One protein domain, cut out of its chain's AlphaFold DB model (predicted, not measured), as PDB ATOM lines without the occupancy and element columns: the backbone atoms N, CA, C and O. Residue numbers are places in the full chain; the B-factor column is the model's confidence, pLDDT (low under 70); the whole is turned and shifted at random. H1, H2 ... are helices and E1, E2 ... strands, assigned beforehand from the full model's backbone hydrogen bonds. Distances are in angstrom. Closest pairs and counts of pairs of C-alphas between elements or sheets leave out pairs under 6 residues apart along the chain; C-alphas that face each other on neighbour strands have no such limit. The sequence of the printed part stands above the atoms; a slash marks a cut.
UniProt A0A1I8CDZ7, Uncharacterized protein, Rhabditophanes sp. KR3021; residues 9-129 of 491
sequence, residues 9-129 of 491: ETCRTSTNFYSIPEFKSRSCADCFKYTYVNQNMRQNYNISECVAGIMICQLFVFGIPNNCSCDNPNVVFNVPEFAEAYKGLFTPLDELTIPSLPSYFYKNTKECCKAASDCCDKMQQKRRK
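AT A GLANCE: This is residues 9 to 129 of the 491 residues of an uncharacterized protein of Rhabditophanes sp. KR3021 (UniProt A0A1I8CDZ7). A small three-stranded sheet, E3 E4 E5, packs on helix H1, and on the other side of H1 the longer helix H3 runs back beside it. The little hairpin E1 and E2 lies near the beginning of H1 and the later part of H3, while the short H2 and the loop of residues 59 to 75 are toward the opposite end of an elongated outline. The printed part has 121 residues, with three named helices and five named strands in the order E1 E2 H1 H2 E3 E4 E5 H3. Both sheets are antiparallel, and the class is mixed, helices and strands. The whole is compact, with a radius of gyration of the C-alphas of 14.9 A and spans of 57 by 28 by 24 A.

IN THESE COORDINATES: The larger sheet holds E3, residues 45 to 49, 13.0 A long, E4, residues 54 to 58, 13.2 A, and E5, residues 76 to 78. H1 is residues 20 to 36, 24.4 A from C-alpha 20 at (0.605, 39.616, 113.947) to C-alpha 36. H3 is residues 105 to 129, 36.4 A, ending with C-alpha 129 at (12.586, 51.425, 108.877). H2 is residues 39 to 44. E1, residues 10 to 12, begins with C-alpha 10 at (6.185, 38.630, 113.271), and E2 is residues 17 to 19.

HOW THE PARTS SIT: E3 E4 E5 form a meander, each strand the antiparallel neighbour of the one before. In the hairpin E3 and E4, N 46 and O 57 are 2.7 A apart, within hydrogen-bond range; in the hairpin E4 and E5, N 77 and O 54 are 2.8 A apart. H1 is on this sheet; its closest C-alphas to E4 are those of Ala 29 and Ile 54, 4.9 A. H1 only just stands up from the sheet, rising 42 degrees. H2 only grazes the sheet with residues 41 to 44. H3 is not on it. H1 and H3 touch, closest at the C-alphas of Cys 28 and Cys 113, 4.5 A. They run opposite ways at a steep tilt of 37 degrees, only just past shallow. In the hairpin E1 and E2, N 11 and O 18 are 2.9 A apart. The closest C-alphas of E1 and H3 are those of Cys 11 and Cys 120, 5.4 A. H1 and H2 are apart. In H1 and H3 every O i to N i+4 pair is within hydrogen-bond range; in H2, 1 of 2 is.

THE WHOLE: The C-alphas farthest apart, those of Gly 63 and Lys 129, are 57.1 A apart. The printed part has no cut. The links E4 to E5, 17 residues, and E5 to H3, 26 residues, are long; in the latter, residues 91 to 92 pair in parallel with residues 77 to 78 of E5. Mean pLDDT of the printed part is 86.0, and residues 39 to 41, 63 to 65 and 99 to 100 are under 70.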
ATOM      1  N   GLU A   9       5.650  38.958 108.608       83.19
ATOM      2  CA  GLU A   9       5.782  39.966 109.666       83.19
ATOM      3  C   GLU A   9       5.402  39.341 111.021       83.19
ATOM      4  O   GLU A   9       4.266  38.920 111.228       83.19
ATOM      5  N   THR A  10       6.368  39.241 111.942       91.75
ATOM      6  CA  THR A  10       6.185  38.630 113.271       91.75
ATOM      7  C   THR A  10       6.480  39.615 114.393       91.75
ATOM      8  O   THR A  10       7.340  40.486 114.244       91.75
ATOM      9  N   CYS A  11       5.801  39.476 115.527       94.25
ATOM     10  CA  CYS A  11       6.026  40.255 116.745       94.25
ATOM     11  C   CYS A  11       6.599  39.371 117.853       94.25
ATOM     12  O   CYS A  11       6.387  38.159 117.864       94.25
ATOM     13  N   ARG A  12       7.391  39.972 118.745       93.31
ATOM     14  CA  ARG A  12       8.152  39.250 119.769       93.31
ATOM     15  C   ARG A  12       7.532  39.427 121.146       93.31
ATOM     16  O   ARG A  12       7.337  40.552 121.599       93.31
ATOM     17  N   THR A  13       7.336  38.307 121.821       91.06
ATOM     18  CA  THR A  13       7.061  38.232 123.257       91.06
ATOM     19  C   THR A  13       8.323  37.803 124.013       91.06
ATOM     20  O   THR A  13       9.326  37.420 123.403       91.06
ATOM     21  N   SER A  14       8.266  37.814 125.342       86.25
ATOM     22  CA  SER A  14       9.317  37.284 126.222       86.25
ATOM     23  C   SER A  14       9.640  35.801 125.990       86.25
ATOM     24  O   SER A  14      10.727  35.344 126.356       86.25
ATOM     25  N   THR A  15       8.717  35.048 125.387       82.12
ATOM     26  CA  THR A  15       8.835  33.599 125.185       82.12
ATOM     27  C   THR A  15       9.085  33.223 123.728       82.12
ATOM     28  O   THR A  15       9.952  32.391 123.470       82.12
ATOM     29  N   ASN A  16       8.366  33.832 122.778       88.06
ATOM     30  CA  ASN A  16       8.337  33.407 121.376       88.06
ATOM     31  C   ASN A  16       8.054  34.547 120.383       88.06
ATOM     32  O   ASN A  16       7.707  35.674 120.749       88.06
ATOM     33  N   PHE A  17       8.187  34.226 119.094       91.88
ATOM     34  CA  PHE A  17       7.744  35.068 117.985       91.88
ATOM     35  C   PHE A  17       6.434  34.534 117.418       91.88
ATOM     36  O   PHE A  17       6.337  33.346 117.123       91.88
ATOM     37  N   TYR A  18       5.476  35.425 117.202       92.88
ATOM     38  CA  TYR A  18       4.162  35.081 116.668       92.88
ATOM     39  C   TYR A  18       3.848  35.915 115.431       92.88
ATOM     40  O   TYR A  18       4.377  37.020 115.260       92.88
ATOM     41  N   SER A  19       2.978  35.394 114.565       93.62
ATOM     42  CA  SER A  19       2.360  36.204 113.508       93.62
ATOM     43  C   SER A  19       1.568  37.362 114.131       93.62
ATOM     44  O   SER A  19       1.167  37.278 115.288       93.62
ATOM     45  N   ILE A  20       1.336  38.456 113.398       92.50
ATOM     46  CA  ILE A  20       0.605  39.616 113.947       92.50
ATOM     47  C   ILE A  20      -0.776  39.225 114.525       92.50
ATOM     48  O   ILE A  20      -1.052  39.621 115.659       92.50
ATOM     49  N   PRO A  21      -1.629  38.437 113.835       92.88
ATOM     50  CA  PRO A  21      -2.937  38.066 114.379       92.88
ATOM     51  C   PRO A  21      -2.839  37.177 115.624       92.88
ATOM     52  O   PRO A  21      -3.566  37.377 116.593       92.88
ATOM     53  N   GLU A  22      -1.911  36.219 115.628       93.69
ATOM     54  CA  GLU A  22      -1.677  35.358 116.789       93.69
ATOM     55  C   GLU A  22      -1.114  36.144 117.979       93.69
ATOM     56  O   GLU A  22      -1.542  35.930 119.109       93.69
ATOM     57  N   PHE A  23      -0.203  37.088 117.730       94.69
ATOM     58  CA  PHE A  23       0.355  37.956 118.761       94.69
ATOM     59  C   PHE A  23      -0.747  38.754 119.462       94.69
ATOM     60  O   PHE A  23      -0.817  38.738 120.688       94.69
ATOM     61  N   LYS A  24      -1.621  39.425 118.696       94.19
ATOM     62  CA  LYS A  24      -2.710  40.244 119.256       94.19
ATOM     63  C   LYS A  24      -3.652  39.408 120.123       94.19
ATOM     64  O   LYS A  24      -3.941  39.801 121.250       94.19
ATOM     65  N   SER A  25      -4.038  38.229 119.636       93.88
ATOM     66  CA  SER A  25      -4.928  37.317 120.358       93.88
ATOM     67  C   SER A  25      -4.292  36.777 121.646       93.88
ATOM     68  O   SER A  25      -4.871  36.911 122.726       93.88
ATOM     69  N   ARG A  26      -3.070  36.227 121.562       93.38
ATOM     70  CA  ARG A  26      -2.369  35.633 122.712       93.38
ATOM     71  C   ARG A  26      -1.974  36.664 123.758       93.38
ATOM     72  O   ARG A  26      -2.188  36.435 124.937       93.38
ATOM     73  N   SER A  27      -1.438  37.815 123.350       93.19
ATOM     74  CA  SER A  27      -1.061  38.859 124.311       93.19
ATOM     75  C   SER A  27      -2.275  39.436 125.041       93.19
ATOM     76  O   SER A  27      -2.149  39.830 126.195       93.19
ATOM     77  N   CYS A  28      -3.456  39.439 124.413       93.06
ATOM     78  CA  CYS A  28      -4.690  39.823 125.092       93.06
ATOM     79  C   CYS A  28      -5.152  38.766 126.114       93.06
ATOM     80  O   CYS A  28      -5.525  39.106 127.239       93.06
ATOM     81  N   ALA A  29      -5.035  37.480 125.772       91.00
ATOM     82  CA  ALA A  29      -5.246  36.382 126.716       91.00
ATOM     83  C   ALA A  29      -4.269  36.449 127.910       91.00
ATOM     84  O   ALA A  29      -4.683  36.291 129.061       91.00
ATOM     85  N   ASP A  30      -2.995  36.751 127.651       90.00
ATOM     86  CA  ASP A  30      -1.963  36.945 128.674       90.00
ATOM     87  C   ASP A  30      -2.296  38.119 129.597       90.00
ATOM     88  O   ASP A  30      -2.187  37.991 130.817       90.00
ATOM     89  N   CYS A  31      -2.755  39.243 129.036       90.38
ATOM     90  CA  CYS A  31      -3.212  40.394 129.808       90.38
ATOM     91  C   CYS A  31      -4.262  39.977 130.839       90.38
ATOM     92  O   CYS A  31      -4.096  40.273 132.020       90.38
ATOM     93  N   PHE A  32      -5.297  39.233 130.435       87.12
ATOM     94  CA  PHE A  32      -6.303  38.717 131.368       87.12
ATOM     95  C   PHE A  32      -5.689  37.761 132.404       87.12
ATOM     96  O   PHE A  32      -5.934  37.886 133.607       87.12
ATOM     97  N   LYS A  33      -4.848  36.824 131.950       86.56
ATOM     98  CA  LYS A  33      -4.209  35.829 132.814       86.56
ATOM     99  C   LYS A  33      -3.374  36.467 133.920       86.56
ATOM    100  O   LYS A  33      -3.426  36.010 135.057       86.56
ATOM    101  N   TYR A  34      -2.592  37.493 133.610       78.62
ATOM    102  CA  TYR A  34      -1.696  38.090 134.595       78.62
ATOM    103  C   TYR A  34      -2.356  39.139 135.487       78.62
ATOM    104  O   TYR A  34      -1.870  39.359 136.594       78.62
ATOM    105  N   THR A  35      -3.437  39.772 135.031       75.31
ATOM    106  CA  THR A  35      -4.122  40.821 135.803       75.31
ATOM    107  C   THR A  35      -5.184  40.263 136.745       75.31
ATOM    108  O   THR A  35      -5.312  40.761 137.859       75.31
ATOM    109  N   TYR A  36      -5.909  39.210 136.347       76.12
ATOM    110  CA  TYR A  36      -7.101  38.763 137.082       76.12
ATOM    111  C   TYR A  36      -7.084  37.299 137.536       76.12
ATOM    112  O   TYR A  36      -7.859  36.928 138.420       76.12
ATOM    113  N   VAL A  37      -6.209  36.436 136.999       73.44
ATOM    114  CA  VAL A  37      -6.184  35.021 137.412       73.44
ATOM    115  C   VAL A  37      -5.408  34.843 138.717       73.44
ATOM    116  O   VAL A  37      -4.184  34.694 138.732       73.44
ATOM    117  N   ASN A  38      -6.148  34.786 139.824       70.00
ATOM    118  CA  ASN A  38      -5.627  34.480 141.155       70.00
ATOM    119  C   ASN A  38      -5.560  32.958 141.438       70.00
ATOM    120  O   ASN A  38      -5.946  32.121 140.616       70.00
ATOM    121  N   GLN A  39      -5.049  32.580 142.616       62.66
ATOM    122  CA  GLN A  39      -4.946  31.171 143.026       62.66
ATOM    123  C   GLN A  39      -6.316  30.503 143.241       62.66
ATOM    124  O   GLN A  39      -6.471  29.341 142.874       62.66
ATOM    125  N   ASN A  40      -7.320  31.226 143.750       63.91
ATOM    126  CA  ASN A  40      -8.667  30.687 143.982       63.91
ATOM    127  C   ASN A  40      -9.364  30.303 142.668       63.91
ATOM    128  O   ASN A  40      -9.997  29.253 142.576       63.91
ATOM    129  N   MET A  41      -9.197  31.107 141.615       69.62
ATOM    130  CA  MET A  41      -9.707  30.794 140.279       69.62
ATOM    131  C   MET A  41      -9.087  29.505 139.735       69.62
ATOM    132  O   MET A  41      -9.798  28.672 139.185       69.62
ATOM    133  N   ARG A  42      -7.786  29.281 139.958       73.94
ATOM    134  CA  ARG A  42      -7.090  28.059 139.513       73.94
ATOM    135  C   ARG A  42      -7.528  26.790 140.248       73.94
ATOM    136  O   ARG A  42      -7.298  25.704 139.731       73.94
ATOM    137  N   GLN A  43      -8.127  26.907 141.435       75.81
ATOM    138  CA  GLN A  43      -8.659  25.752 142.171       75.81
ATOM    139  C   GLN A  43     -10.002  25.272 141.610       75.81
ATOM    140  O   GLN A  43     -10.288  24.080 141.653       75.81
ATOM    141  N   ASN A  44     -10.807  26.189 141.066       75.62
ATOM    142  CA  ASN A  44     -12.164  25.896 140.598       75.62
ATOM    143  C   ASN A  44     -12.266  25.782 139.067       75.62
ATOM    144  O   ASN A  44     -13.176  25.127 138.551       75.62
ATOM    145  N   TYR A  45     -11.324  26.388 138.339       82.50
ATOM    146  CA  TYR A  45     -11.321  26.469 136.883       82.50
ATOM    147  C   TYR A  45      -9.988  25.992 136.297       82.50
ATOM    148  O   TYR A  45      -8.908  26.350 136.766       82.50
ATOM    149  N   ASN A  46     -10.071  25.223 135.213       85.12
ATOM    150  CA  ASN A  46      -8.962  24.957 134.317       85.12
ATOM    151  C   ASN A  46      -8.750  26.183 133.422       85.12
ATOM    152  O   ASN A  46      -9.643  26.560 132.657       85.12
ATOM    153  N   ILE A  47      -7.576  26.803 133.547       87.62
ATOM    154  CA  ILE A  47      -7.223  28.028 132.834       87.62
ATOM    155  C   ILE A  47      -5.973  27.780 131.996       87.62
ATOM    156  O   ILE A  47      -4.891  27.541 132.543       87.62
ATOM    157  N   SER A  48      -6.103  27.884 130.674       88.38
ATOM    158  CA  SER A  48      -4.995  27.693 129.735       88.38
ATOM    159  C   SER A  48      -5.019  28.703 128.591       88.38
ATOM    160  O   SER A  48      -6.064  29.220 128.210       88.38
ATOM    161  N   GLU A  49      -3.849  28.972 128.019       88.62
ATOM    162  CA  GLU A  49      -3.706  29.851 126.855       88.62
ATOM    163  C   GLU A  49      -3.995  29.075 125.565       88.62
ATOM    164  O   GLU A  49      -3.332  28.079 125.271       88.62
ATOM    165  N   CYS A  50      -4.945  29.562 124.772       90.75
ATOM    166  CA  CYS A  50      -5.258  29.054 123.441       90.75
ATOM    167  C   CYS A  50      -4.851  30.084 122.377       90.75
ATOM    168  O   CYS A  50      -4.515  31.229 122.674       90.75
ATOM    169  N   VAL A  51      -4.880  29.689 121.102       90.62
ATOM    170  CA  VAL A  51      -4.583  30.612 119.993       90.62
ATOM    171  C   VAL A  51      -5.672  31.688 119.862       90.62
ATOM    172  O   VAL A  51      -5.353  32.853 119.636       90.62
ATOM    173  N   ALA A  52      -6.943  31.310 120.034       90.81
ATOM    174  CA  ALA A  52      -8.094  32.205 119.898       90.81
ATOM    175  C   ALA A  52      -8.363  33.082 121.141       90.81
ATOM    176  O   ALA A  52      -9.088  34.067 121.042       90.81
ATOM    177  N   GLY A  53      -7.772  32.764 122.298       91.88
ATOM    178  CA  GLY A  53      -8.010  33.488 123.549       91.88
ATOM    179  C   GLY A  53      -7.590  32.707 124.787       91.88
ATOM    180  O   GLY A  53      -6.792  31.772 124.703       91.88
ATOM    181  N   ILE A  54      -8.131  33.084 125.946       92.00
ATOM    182  CA  ILE A  54      -7.914  32.353 127.194       92.00
ATOM    183  C   ILE A  54      -9.056  31.370 127.441       92.00
ATOM    184  O   ILE A  54     -10.223  31.752 127.440       92.00
ATOM    185  N   MET A  55      -8.729  30.099 127.665       91.81
ATOM    186  CA  MET A  55      -9.719  29.114 128.083       91.81
ATOM    187  C   MET A  55      -9.954  29.234 129.582       91.81
ATOM    188  O   MET A  55      -8.997  29.198 130.352       91.81
ATOM    189  N   ILE A  56     -11.216  29.340 129.986       89.25
ATOM    190  CA  ILE A  56     -11.649  29.310 131.379       89.25
ATOM    191  C   ILE A  56     -12.807  28.329 131.469       89.25
ATOM    192  O   ILE A  56     -13.914  28.594 131.005       89.25
ATOM    193  N   CYS A  57     -12.540  27.168 132.050       86.38
ATOM    194  CA  CYS A  57     -13.493  26.071 132.083       86.38
ATOM    195  C   CYS A  57     -13.583  25.497 133.493       86.38
ATOM    196  O   CYS A  57     -12.570  25.181 134.108       86.38
ATOM    197  N   GLN A  58     -14.794  25.387 134.033       83.62
ATOM    198  CA  GLN A  58     -15.004  24.883 135.388       83.62
ATOM    199  C   GLN A  58     -14.601  23.406 135.476       83.62
ATOM    200  O   GLN A  58     -15.023  22.609 134.642       83.62
ATOM    201  N   LEU A  59     -13.803  23.040 136.484       77.50
ATOM    202  CA  LEU A  59     -13.271  21.675 136.623       77.50
ATOM    203  C   LEU A  59     -14.375  20.639 136.880       77.50
ATOM    204  O   LEU A  59     -14.314  19.530 136.353       77.50
ATOM    205  N   PHE A  60     -15.396  21.018 137.653       72.25
ATOM    206  CA  PHE A  60     -16.521  20.160 138.015       72.25
ATOM    207  C   PHE A  60     -17.845  20.890 137.818       72.25
ATOM    208  O   PHE A  60     -18.045  21.976 138.362       72.25
ATOM    209  N   VAL A  61     -18.775  20.256 137.108       72.62
ATOM    210  CA  VAL A  61     -20.164  20.709 136.980       72.62
ATOM    211  C   VAL A  61     -21.048  19.578 137.505       72.62
ATOM    212  O   VAL A  61     -20.987  18.462 136.999       72.62
ATOM    213  N   PHE A  62     -21.792  19.824 138.589       72.06
ATOM    214  CA  PHE A  62     -22.593  18.804 139.294       72.06
ATOM    215  C   PHE A  62     -21.819  17.521 139.679       72.06
ATOM    216  O   PHE A  62     -22.370  16.424 139.662       72.06
ATOM    217  N   GLY A  63     -20.531  17.644 140.023       63.25
ATOM    218  CA  GLY A  63     -19.687  16.509 140.427       63.25
ATOM    219  C   GLY A  63     -19.124  15.673 139.272       63.25
ATOM    220  O   GLY A  63     -18.422  14.697 139.524       63.25
ATOM    221  N   ILE A  64     -19.376  16.063 138.018       65.69
ATOM    222  CA  ILE A  64     -18.823  15.417 136.824       65.69
ATOM    223  C   ILE A  64     -17.643  16.260 136.306       65.69
ATOM    224  O   ILE A  64     -17.784  17.485 136.200       65.69
ATOM    225  N   PRO A  65     -16.482  15.649 136.000       69.69
ATOM    226  CA  PRO A  65     -15.358  16.360 135.398       69.69
ATOM    227  C   PRO A  65     -15.732  16.869 134.002       69.69
ATOM    228  O   PRO A  65     -16.208  16.107 133.159       69.69
ATOM    229  N   ASN A  66     -15.524  18.162 133.763       75.06
ATOM    230  CA  ASN A  66     -15.857  18.799 132.491       75.06
ATOM    231  C   ASN A  66     -14.695  18.667 131.490       75.06
ATOM    232  O   ASN A  66     -13.533  18.847 131.858       75.06
ATOM    233  N   ASN A  67     -14.987  18.370 130.220       75.75
ATOM    234  CA  ASN A  67     -13.949  18.245 129.196       75.75
ATOM    235  C   ASN A  67     -13.629  19.619 128.589       75.75
ATOM    236  O   ASN A  67     -14.343  20.118 127.719       75.75
ATOM    237  N   CYS A  68     -12.555  20.236 129.071       82.62
ATOM    238  CA  CYS A  68     -12.122  21.563 128.652       82.62
ATOM    239  C   CYS A  68     -11.153  21.462 127.464       82.62
ATOM    240  O   CYS A  68     -10.050  20.937 127.618       82.62
ATOM    241  N   SER A  69     -11.543  21.982 126.297       87.81
ATOM    242  CA  SER A  69     -10.684  22.060 125.106       87.81
ATOM    243  C   SER A  69     -10.665  23.473 124.529       87.81
ATOM    244  O   SER A  69     -11.694  24.150 124.508       87.81
ATOM    245  N   CYS A  70      -9.510  23.873 123.986       87.69
ATOM    246  CA  CYS A  70      -9.337  25.106 123.217       87.69
ATOM    247  C   CYS A  70     -10.193  25.162 121.940       87.69
ATOM    248  O   CYS A  70     -10.347  26.241 121.374       87.69
ATOM    249  N   ASP A  71     -10.729  24.028 121.482       86.75
ATOM    250  CA  ASP A  71     -11.592  23.963 120.296       86.75
ATOM    251  C   ASP A  71     -13.049  24.351 120.600       86.75
ATOM    252  O   ASP A  71     -13.850  24.525 119.684       86.75
ATOM    253  N   ASN A  72     -13.417  24.464 121.883       87.81
ATOM    254  CA  ASN A  72     -14.767  24.830 122.294       87.81
ATOM    255  C   ASN A  72     -14.866  26.355 122.520       87.81
ATOM    256  O   ASN A  72     -14.367  26.851 123.533       87.81
ATOM    257  N   PRO A  73     -15.553  27.112 121.642       85.25
ATOM    258  CA  PRO A  73     -15.614  28.572 121.735       85.25
ATOM    259  C   PRO A  73     -16.355  29.072 122.980       85.25
ATOM    260  O   PRO A  73     -16.088  30.182 123.431       85.25
ATOM    261  N   ASN A  74     -17.233  28.258 123.578       87.12
ATOM    262  CA  ASN A  74     -18.033  28.638 124.751       87.12
ATOM    263  C   ASN A  74     -17.207  28.742 126.041       87.12
ATOM    264  O   ASN A  74     -17.689  29.257 127.045       87.12
ATOM    265  N   VAL A  75     -15.986  28.203 126.041       88.12
ATOM    266  CA  VAL A  75     -15.074  28.239 127.195       88.12
ATOM    267  C   VAL A  75     -13.800  29.024 126.902       88.12
ATOM    268  O   VAL A  75     -12.930  29.096 127.765       88.12
ATOM    269  N   VAL A  76     -13.669  29.598 125.703       92.12
ATOM    270  CA  VAL A  76     -12.524  30.411 125.287       92.12
ATOM    271  C   VAL A  76     -12.981  31.851 125.155       92.12
ATOM    272  O   VAL A  76     -13.885  32.138 124.382       92.12
ATOM    273  N   PHE A  77     -12.335  32.760 125.876       92.69
ATOM    274  CA  PHE A  77     -12.724  34.162 125.942       92.69
ATOM    275  C   PHE A  77     -11.636  35.067 125.379       92.69
ATOM    276  O   PHE A  77     -10.440  34.835 125.588       92.69
ATOM    277  N   ASN A  78     -12.044  36.114 124.665       94.25
ATOM    278  CA  ASN A  78     -11.129  37.152 124.200       94.25
ATOM    279  C   ASN A  78     -11.848  38.482 123.949       94.25
ATOM    280  O   ASN A  78     -13.066  38.530 123.784       94.25
ATOM    281  N   VAL A  79     -11.082  39.569 123.891       93.81
ATOM    282  CA  VAL A  79     -11.590  40.871 123.460       93.81
ATOM    283  C   VAL A  79     -11.712  40.854 121.928       93.81
ATOM    284  O   VAL A  79     -10.694  40.684 121.246       93.81
ATOM    285  N   PRO A  80     -12.920  41.042 121.357       91.56
ATOM    286  CA  PRO A  80     -13.158  40.799 119.934       91.56
ATOM    287  C   PRO A  80     -12.240  41.574 118.983       91.56
ATOM    288  O   PRO A  80     -11.821  41.047 117.954       91.56
ATOM    289  N   GLU A  81     -11.870  42.802 119.354       92.69
ATOM    290  CA  GLU A  81     -11.043  43.697 118.535       92.69
ATOM    291  C   GLU A  81      -9.609  43.181 118.316       92.69
ATOM    292  O   GLU A  81      -8.950  43.575 117.354       92.69
ATOM    293  N   PHE A  82      -9.113  42.296 119.186       92.19
ATOM    294  CA  PHE A  82      -7.741  41.778 119.134       92.19
ATOM    295  C   PHE A  82      -7.656  40.326 118.646       92.19
ATOM    296  O   PHE A  82      -6.553  39.818 118.437       92.19
ATOM    297  N   ALA A  83      -8.799  39.678 118.409       90.50
ATOM    298  CA  ALA A  83      -8.901  38.285 117.976       90.50
ATOM    299  C   ALA A  83      -9.748  38.108 116.705       90.50
ATOM    300  O   ALA A  83     -10.247  37.019 116.438       90.50
ATOM    301  N   GLU A  84      -9.890  39.153 115.884       89.81
ATOM    302  CA  GLU A  84     -10.735  39.147 114.678       89.81
ATOM    303  C   GLU A  84     -10.435  37.979 113.719       89.81
ATOM    304  O   GLU A  84     -11.353  37.363 113.181       89.81
ATOM    305  N   ALA A  85      -9.159  37.603 113.569       90.38
ATOM    306  CA  ALA A  85      -8.738  36.465 112.744       90.38
ATOM    307  C   ALA A  85      -9.262  35.100 113.237       90.38
ATOM    308  O   ALA A  85      -9.224  34.126 112.491       90.38
ATOM    309  N   TYR A  86      -9.750  35.036 114.477       91.50
ATOM    310  CA  TYR A  86     -10.286  33.843 115.133       91.50
ATOM    311  C   TYR A  86     -11.774  33.996 115.473       91.50
ATOM    312  O   TYR A  86     -12.288  33.305 116.352       91.50
ATOM    313  N   LYS A  87     -12.488  34.910 114.803       88.56
ATOM    314  CA  LYS A  87     -13.922  35.127 115.022       88.56
ATOM    315  C   LYS A  87     -14.702  33.813 114.882       88.56
ATOM    316  O   LYS A  87     -14.564  33.106 113.889       88.56
ATOM    317  N   GLY A  88     -15.532  33.509 115.880       88.06
ATOM    318  CA  GLY A  88     -16.290  32.253 115.967       88.06
ATOM    319  C   GLY A  88     -15.571  31.116 116.704       88.06
ATOM    320  O   GLY A  88     -16.189  30.086 116.949       88.06
ATOM    321  N   LEU A  89     -14.304  31.300 117.097       90.56
ATOM    322  CA  LEU A  89     -13.533  30.356 117.923       90.56
ATOM    323  C   LEU A  89     -13.392  30.812 119.388       90.56
ATOM    324  O   LEU A  89     -12.705  30.164 120.172       90.56
ATOM    325  N   PHE A  90     -14.020  31.928 119.759       91.81
ATOM    326  CA  PHE A  90     -14.049  32.456 121.121       91.81
ATOM    327  C   PHE A  90     -15.379  33.171 121.387       91.81
ATOM    328  O   PHE A  90     -16.037  33.647 120.458       91.81
ATOM    329  N   THR A  91     -15.731  33.270 122.662       92.25
ATOM    330  CA  THR A  91     -16.827  34.079 123.197       92.25
ATOM    331  C   THR A  91     -16.292  35.454 123.623       92.25
ATOM    332  O   THR A  91     -15.184  35.530 124.173       92.25
ATOM    333  N   PRO A  92     -17.015  36.559 123.369       92.44
ATOM    334  CA  PRO A  92     -16.608  37.888 123.821       92.44
ATOM    335  C   PRO A  92     -16.331  37.941 125.332       92.44
ATOM    336  O   PRO A  92     -17.067  37.381 126.141       92.44
ATOM    337  N   LEU A  93     -15.231  38.590 125.724       90.25
ATOM    338  CA  LEU A  93     -14.786  38.628 127.124       90.25
ATOM    339  C   LEU A  93     -15.753  39.387 128.054       90.25
ATOM    340  O   LEU A  93     -15.763  39.140 129.254       90.25
ATOM    341  N   ASP A  94     -16.556  40.302 127.525       87.19
ATOM    342  CA  ASP A  94     -17.608  41.021 128.250       87.19
ATOM    343  C   ASP A  94     -18.796  40.130 128.648       87.19
ATOM    344  O   ASP A  94     -19.493  40.446 129.609       87.19
ATOM    345  N   GLU A  95     -18.985  38.989 127.984       89.06
ATOM    346  CA  GLU A  95     -19.982  37.977 128.361       89.06
ATOM    347  C   GLU A  95     -19.489  37.045 129.487       89.06
ATOM    348  O   GLU A  95     -20.235  36.192 129.974       89.06
ATOM    349  N   LEU A  96     -18.236  37.192 129.937       86.50
ATOM    350  CA  LEU A  96     -17.659  36.352 130.981       86.50
ATOM    351  C   LEU A  96     -18.254  36.672 132.360       86.50
ATOM    352  O   LEU A  96     -17.933  37.686 132.979       86.50
ATOM    353  N   THR A  97     -19.044  35.746 132.903       80.06
ATOM    354  CA  THR A  97     -19.618  35.860 134.251       80.06
ATOM    355  C   THR A  97     -18.950  34.888 135.226       80.06
ATOM    356  O   THR A  97     -19.385  33.745 135.373       80.06
ATOM    357  N   ILE A  98     -17.899  35.335 135.920       76.38
ATOM    358  CA  ILE A  98     -17.267  34.590 137.026       76.38
ATOM    359  C   ILE A  98     -17.488  35.364 138.336       76.38
ATOM    360  O   ILE A  98     -17.308  36.587 138.352       76.38
ATOM    361  N   PRO A  99     -17.834  34.693 139.454       65.31
ATOM    362  CA  PRO A  99     -17.830  35.325 140.771       65.31
ATOM    363  C   PRO A  99     -16.461  35.958 141.038       65.31
ATOM    364  O   PRO A  99     -15.455  35.319 140.752       65.31
ATOM    365  N   SER A 100     -16.414  37.158 141.624       66.38
ATOM    366  CA  SER A 100     -15.196  37.932 141.963       66.38
ATOM    367  C   SER A 100     -14.540  38.793 140.870       66.38
ATOM    368  O   SER A 100     -13.542  39.446 141.168       66.38
ATOM    369  N   LEU A 101     -15.087  38.882 139.651       72.56
ATOM    370  CA  LEU A 101     -14.591  39.855 138.662       72.56
ATOM    371  C   LEU A 101     -15.001  41.298 139.043       72.56
ATOM    372  O   LEU A 101     -16.193  41.550 139.237       72.56
ATOM    373  N   PRO A 102     -14.059  42.261 139.138       72.31
ATOM    374  CA  PRO A 102     -14.381  43.668 139.389       72.31
ATOM    375  C   PRO A 102     -15.180  44.292 138.241       72.31
ATOM    376  O   PRO A 102     -14.962  43.947 137.088       72.31
ATOM    377  N   SER A 103     -16.030  45.285 138.505       75.25
ATOM    378  CA  SER A 103     -16.856  45.941 137.470       75.25
ATOM    379  C   SER A 103     -16.054  46.592 136.330       75.25
ATOM    380  O   SER A 103     -16.556  46.731 135.217       75.25
ATOM    381  N   TYR A 104     -14.799  46.962 136.581       75.94
ATOM    382  CA  TYR A 104     -13.891  47.580 135.613       75.94
ATOM    383  C   TYR A 104     -12.977  46.578 134.882       75.94
ATOM    384  O   TYR A 104     -12.144  47.001 134.079       75.94
ATOM    385  N   PHE A 105     -13.114  45.265 135.127       84.12
ATOM    386  CA  PHE A 105     -12.181  44.252 134.610       84.12
ATOM    387  C   PHE A 105     -11.987  44.350 133.090       84.12
ATOM    388  O   PHE A 105     -10.862  44.389 132.593       84.12
ATOM    389  N   TYR A 106     -13.096  44.470 132.355       87.00
ATOM    390  CA  TYR A 106     -13.090  44.491 130.899       87.00
ATOM    391  C   TYR A 106     -12.348  45.718 130.353       87.00
ATOM    392  O   TYR A 106     -11.563  45.596 129.411       87.00
ATOM    393  N   LYS A 107     -12.539  46.892 130.977       88.25
ATOM    394  CA  LYS A 107     -11.864  48.143 130.594       88.25
ATOM    395  C   LYS A 107     -10.344  47.986 130.706       88.25
ATOM    396  O   LYS A 107      -9.637  48.233 129.731       88.25
ATOM    397  N   ASN A 108      -9.855  47.510 131.848       86.81
ATOM    398  CA  ASN A 108      -8.419  47.369 132.098       86.81
ATOM    399  C   ASN A 108      -7.785  46.290 131.213       86.81
ATOM    400  O   ASN A 108      -6.710  46.504 130.650       86.81
ATOM    401  N   THR A 109      -8.456  45.142 131.031       89.56
ATOM    402  CA  THR A 109      -7.972  44.116 130.097       89.56
ATOM    403  C   THR A 109      -7.876  44.682 128.684       89.56
ATOM    404  O   THR A 109      -6.843  44.526 128.038       89.56
ATOM    405  N   LYS A 110      -8.898  45.410 128.219       91.81
ATOM    406  CA  LYS A 110      -8.899  46.047 126.897       91.81
ATOM    407  C   LYS A 110      -7.763  47.059 126.728       91.81
ATOM    408  O   LYS A 110      -7.127  47.082 125.673       91.81
ATOM    409  N   GLU A 111      -7.465  47.862 127.749       91.75
ATOM    410  CA  GLU A 111      -6.319  48.783 127.738       91.75
ATOM    411  C   GLU A 111      -4.976  48.043 127.642       91.75
ATOM    412  O   GLU A 111      -4.126  48.423 126.831       91.75
ATOM    413  N   CYS A 112      -4.804  46.943 128.380       92.38
ATOM    414  CA  CYS A 112      -3.617  46.092 128.271       92.38
ATOM    415  C   CYS A 112      -3.484  45.463 126.872       92.38
ATOM    416  O   CYS A 112      -2.416  45.529 126.258       92.38
ATOM    417  N   CYS A 113      -4.575  44.927 126.311       93.69
ATOM    418  CA  CYS A 113      -4.581  44.354 124.961       93.69
ATOM    419  C   CYS A 113      -4.216  45.398 123.897       93.69
ATOM    420  O   CYS A 113      -3.445  45.120 122.971       93.69
ATOM    421  N   LYS A 114      -4.707  46.632 124.060       94.69
ATOM    422  CA  LYS A 114      -4.340  47.763 123.205       94.69
ATOM    423  C   LYS A 114      -2.847  48.074 123.298       94.69
ATOM    424  O   LYS A 114      -2.191  48.166 122.264       94.69
ATOM    425  N   ALA A 115      -2.296  48.156 124.509       93.81
ATOM    426  CA  ALA A 115      -0.868  48.388 124.719       93.81
ATOM    427  C   ALA A 115       0.004  47.294 124.069       93.81
ATOM    428  O   ALA A 115       1.044  47.603 123.478       93.81
ATOM    429  N   ALA A 116      -0.438  46.033 124.113       94.50
ATOM    430  CA  ALA A 116       0.224  44.930 123.423       94.50
ATOM    431  C   ALA A 116       0.189  45.105 121.896       94.50
ATOM    432  O   ALA A 116       1.228  45.006 121.235       94.50
ATOM    433  N   SER A 117      -0.981  45.409 121.324       95.25
ATOM    434  CA  SER A 117      -1.117  45.667 119.883       95.25
ATOM    435  C   SER A 117      -0.215  46.819 119.432       95.25
ATOM    436  O   SER A 117       0.555  46.655 118.485       95.25
ATOM    437  N   ASP A 118      -0.231  47.942 120.154       95.19
ATOM    438  CA  ASP A 118       0.599  49.112 119.859       95.19
ATOM    439  C   ASP A 118       2.098  48.774 119.927       95.19
ATOM    440  O   ASP A 118       2.902  49.255 119.122       95.19
ATOM    441  N   CYS A 119       2.495  47.903 120.860       95.06
ATOM    442  CA  CYS A 119       3.860  47.393 120.952       95.06
ATOM    443  C   CYS A 119       4.271  46.630 119.686       95.06
ATOM    444  O   CYS A 119       5.338  46.887 119.116       95.06
ATOM    445  N   CYS A 120       3.417  45.722 119.213       95.00
ATOM    446  CA  CYS A 120       3.648  44.968 117.985       95.00
ATOM    447  C   CYS A 120       3.748  45.893 116.765       95.00
ATOM    448  O   CYS A 120       4.685  45.772 115.968       95.00
ATOM    449  N   ASP A 121       2.868  46.888 116.662       94.19
ATOM    450  CA  ASP A 121       2.897  47.861 115.571       94.19
ATOM    451  C   ASP A 121       4.200  48.681 115.582       94.19
ATOM    452  O   ASP A 121       4.851  48.838 114.541       94.19
ATOM    453  N   LYS A 122       4.671  49.114 116.761       93.00
ATOM    454  CA  LYS A 122       5.983  49.770 116.920       93.00
ATOM    455  C   LYS A 122       7.142  48.866 116.489       93.00
ATOM    456  O   LYS A 122       8.057  49.333 115.799       93.00
ATOM    457  N   MET A 123       7.112  47.578 116.845       93.06
ATOM    458  CA  MET A 123       8.122  46.603 116.407       93.06
ATOM    459  C   MET A 123       8.162  46.491 114.879       93.06
ATOM    460  O   MET A 123       9.249  46.519 114.291       93.06
ATOM    461  N   GLN A 124       7.000  46.413 114.221       91.75
ATOM    462  CA  GLN A 124       6.926  46.340 112.759       91.75
ATOM    463  C   GLN A 124       7.420  47.620 112.097       91.75
ATOM    464  O   GLN A 124       8.216  47.568 111.157       91.75
ATOM    465  N   GLN A 125       7.013  48.785 112.604       90.19
ATOM    466  CA  GLN A 125       7.465  50.070 112.077       90.19
ATOM    467  C   GLN A 125       8.990  50.205 112.147       90.19
ATOM    468  O   GLN A 125       9.619  50.573 111.149       90.19
ATOM    469  N   LYS A 126       9.610  49.853 113.283       86.19
ATOM    470  CA  LYS A 126      11.076  49.857 113.428       86.19
ATOM    471  C   LYS A 126      11.743  48.857 112.483       86.19
ATOM    472  O   LYS A 126      12.732  49.207 111.841       86.19
ATOM    473  N   ARG A 127      11.184  47.653 112.319       85.12
ATOM    474  CA  ARG A 127      11.681  46.650 111.359       85.12
ATOM    475  C   ARG A 127      11.624  47.144 109.913       85.12
ATOM    476  O   ARG A 127      12.609  47.007 109.190       85.12
ATOM    477  N   ARG A 128      10.515  47.762 109.495       85.31
ATOM    478  CA  ARG A 128      10.353  48.350 108.154       85.31
ATOM    479  C   ARG A 128      11.343  49.496 107.923       85.31
ATOM    480  O   ARG A 128      11.959  49.553 106.861       85.31
ATOM    481  N   LYS A 129      11.559  50.365 108.922       83.50
ATOM    482  CA  LYS A 129      12.586  51.425 108.877       83.50
ATOM    483  C   LYS A 129      13.999  50.843 108.750       83.50
ATOM    484  O   LYS A 129      14.733  51.262 107.862       83.50
TER     485      LYS A 129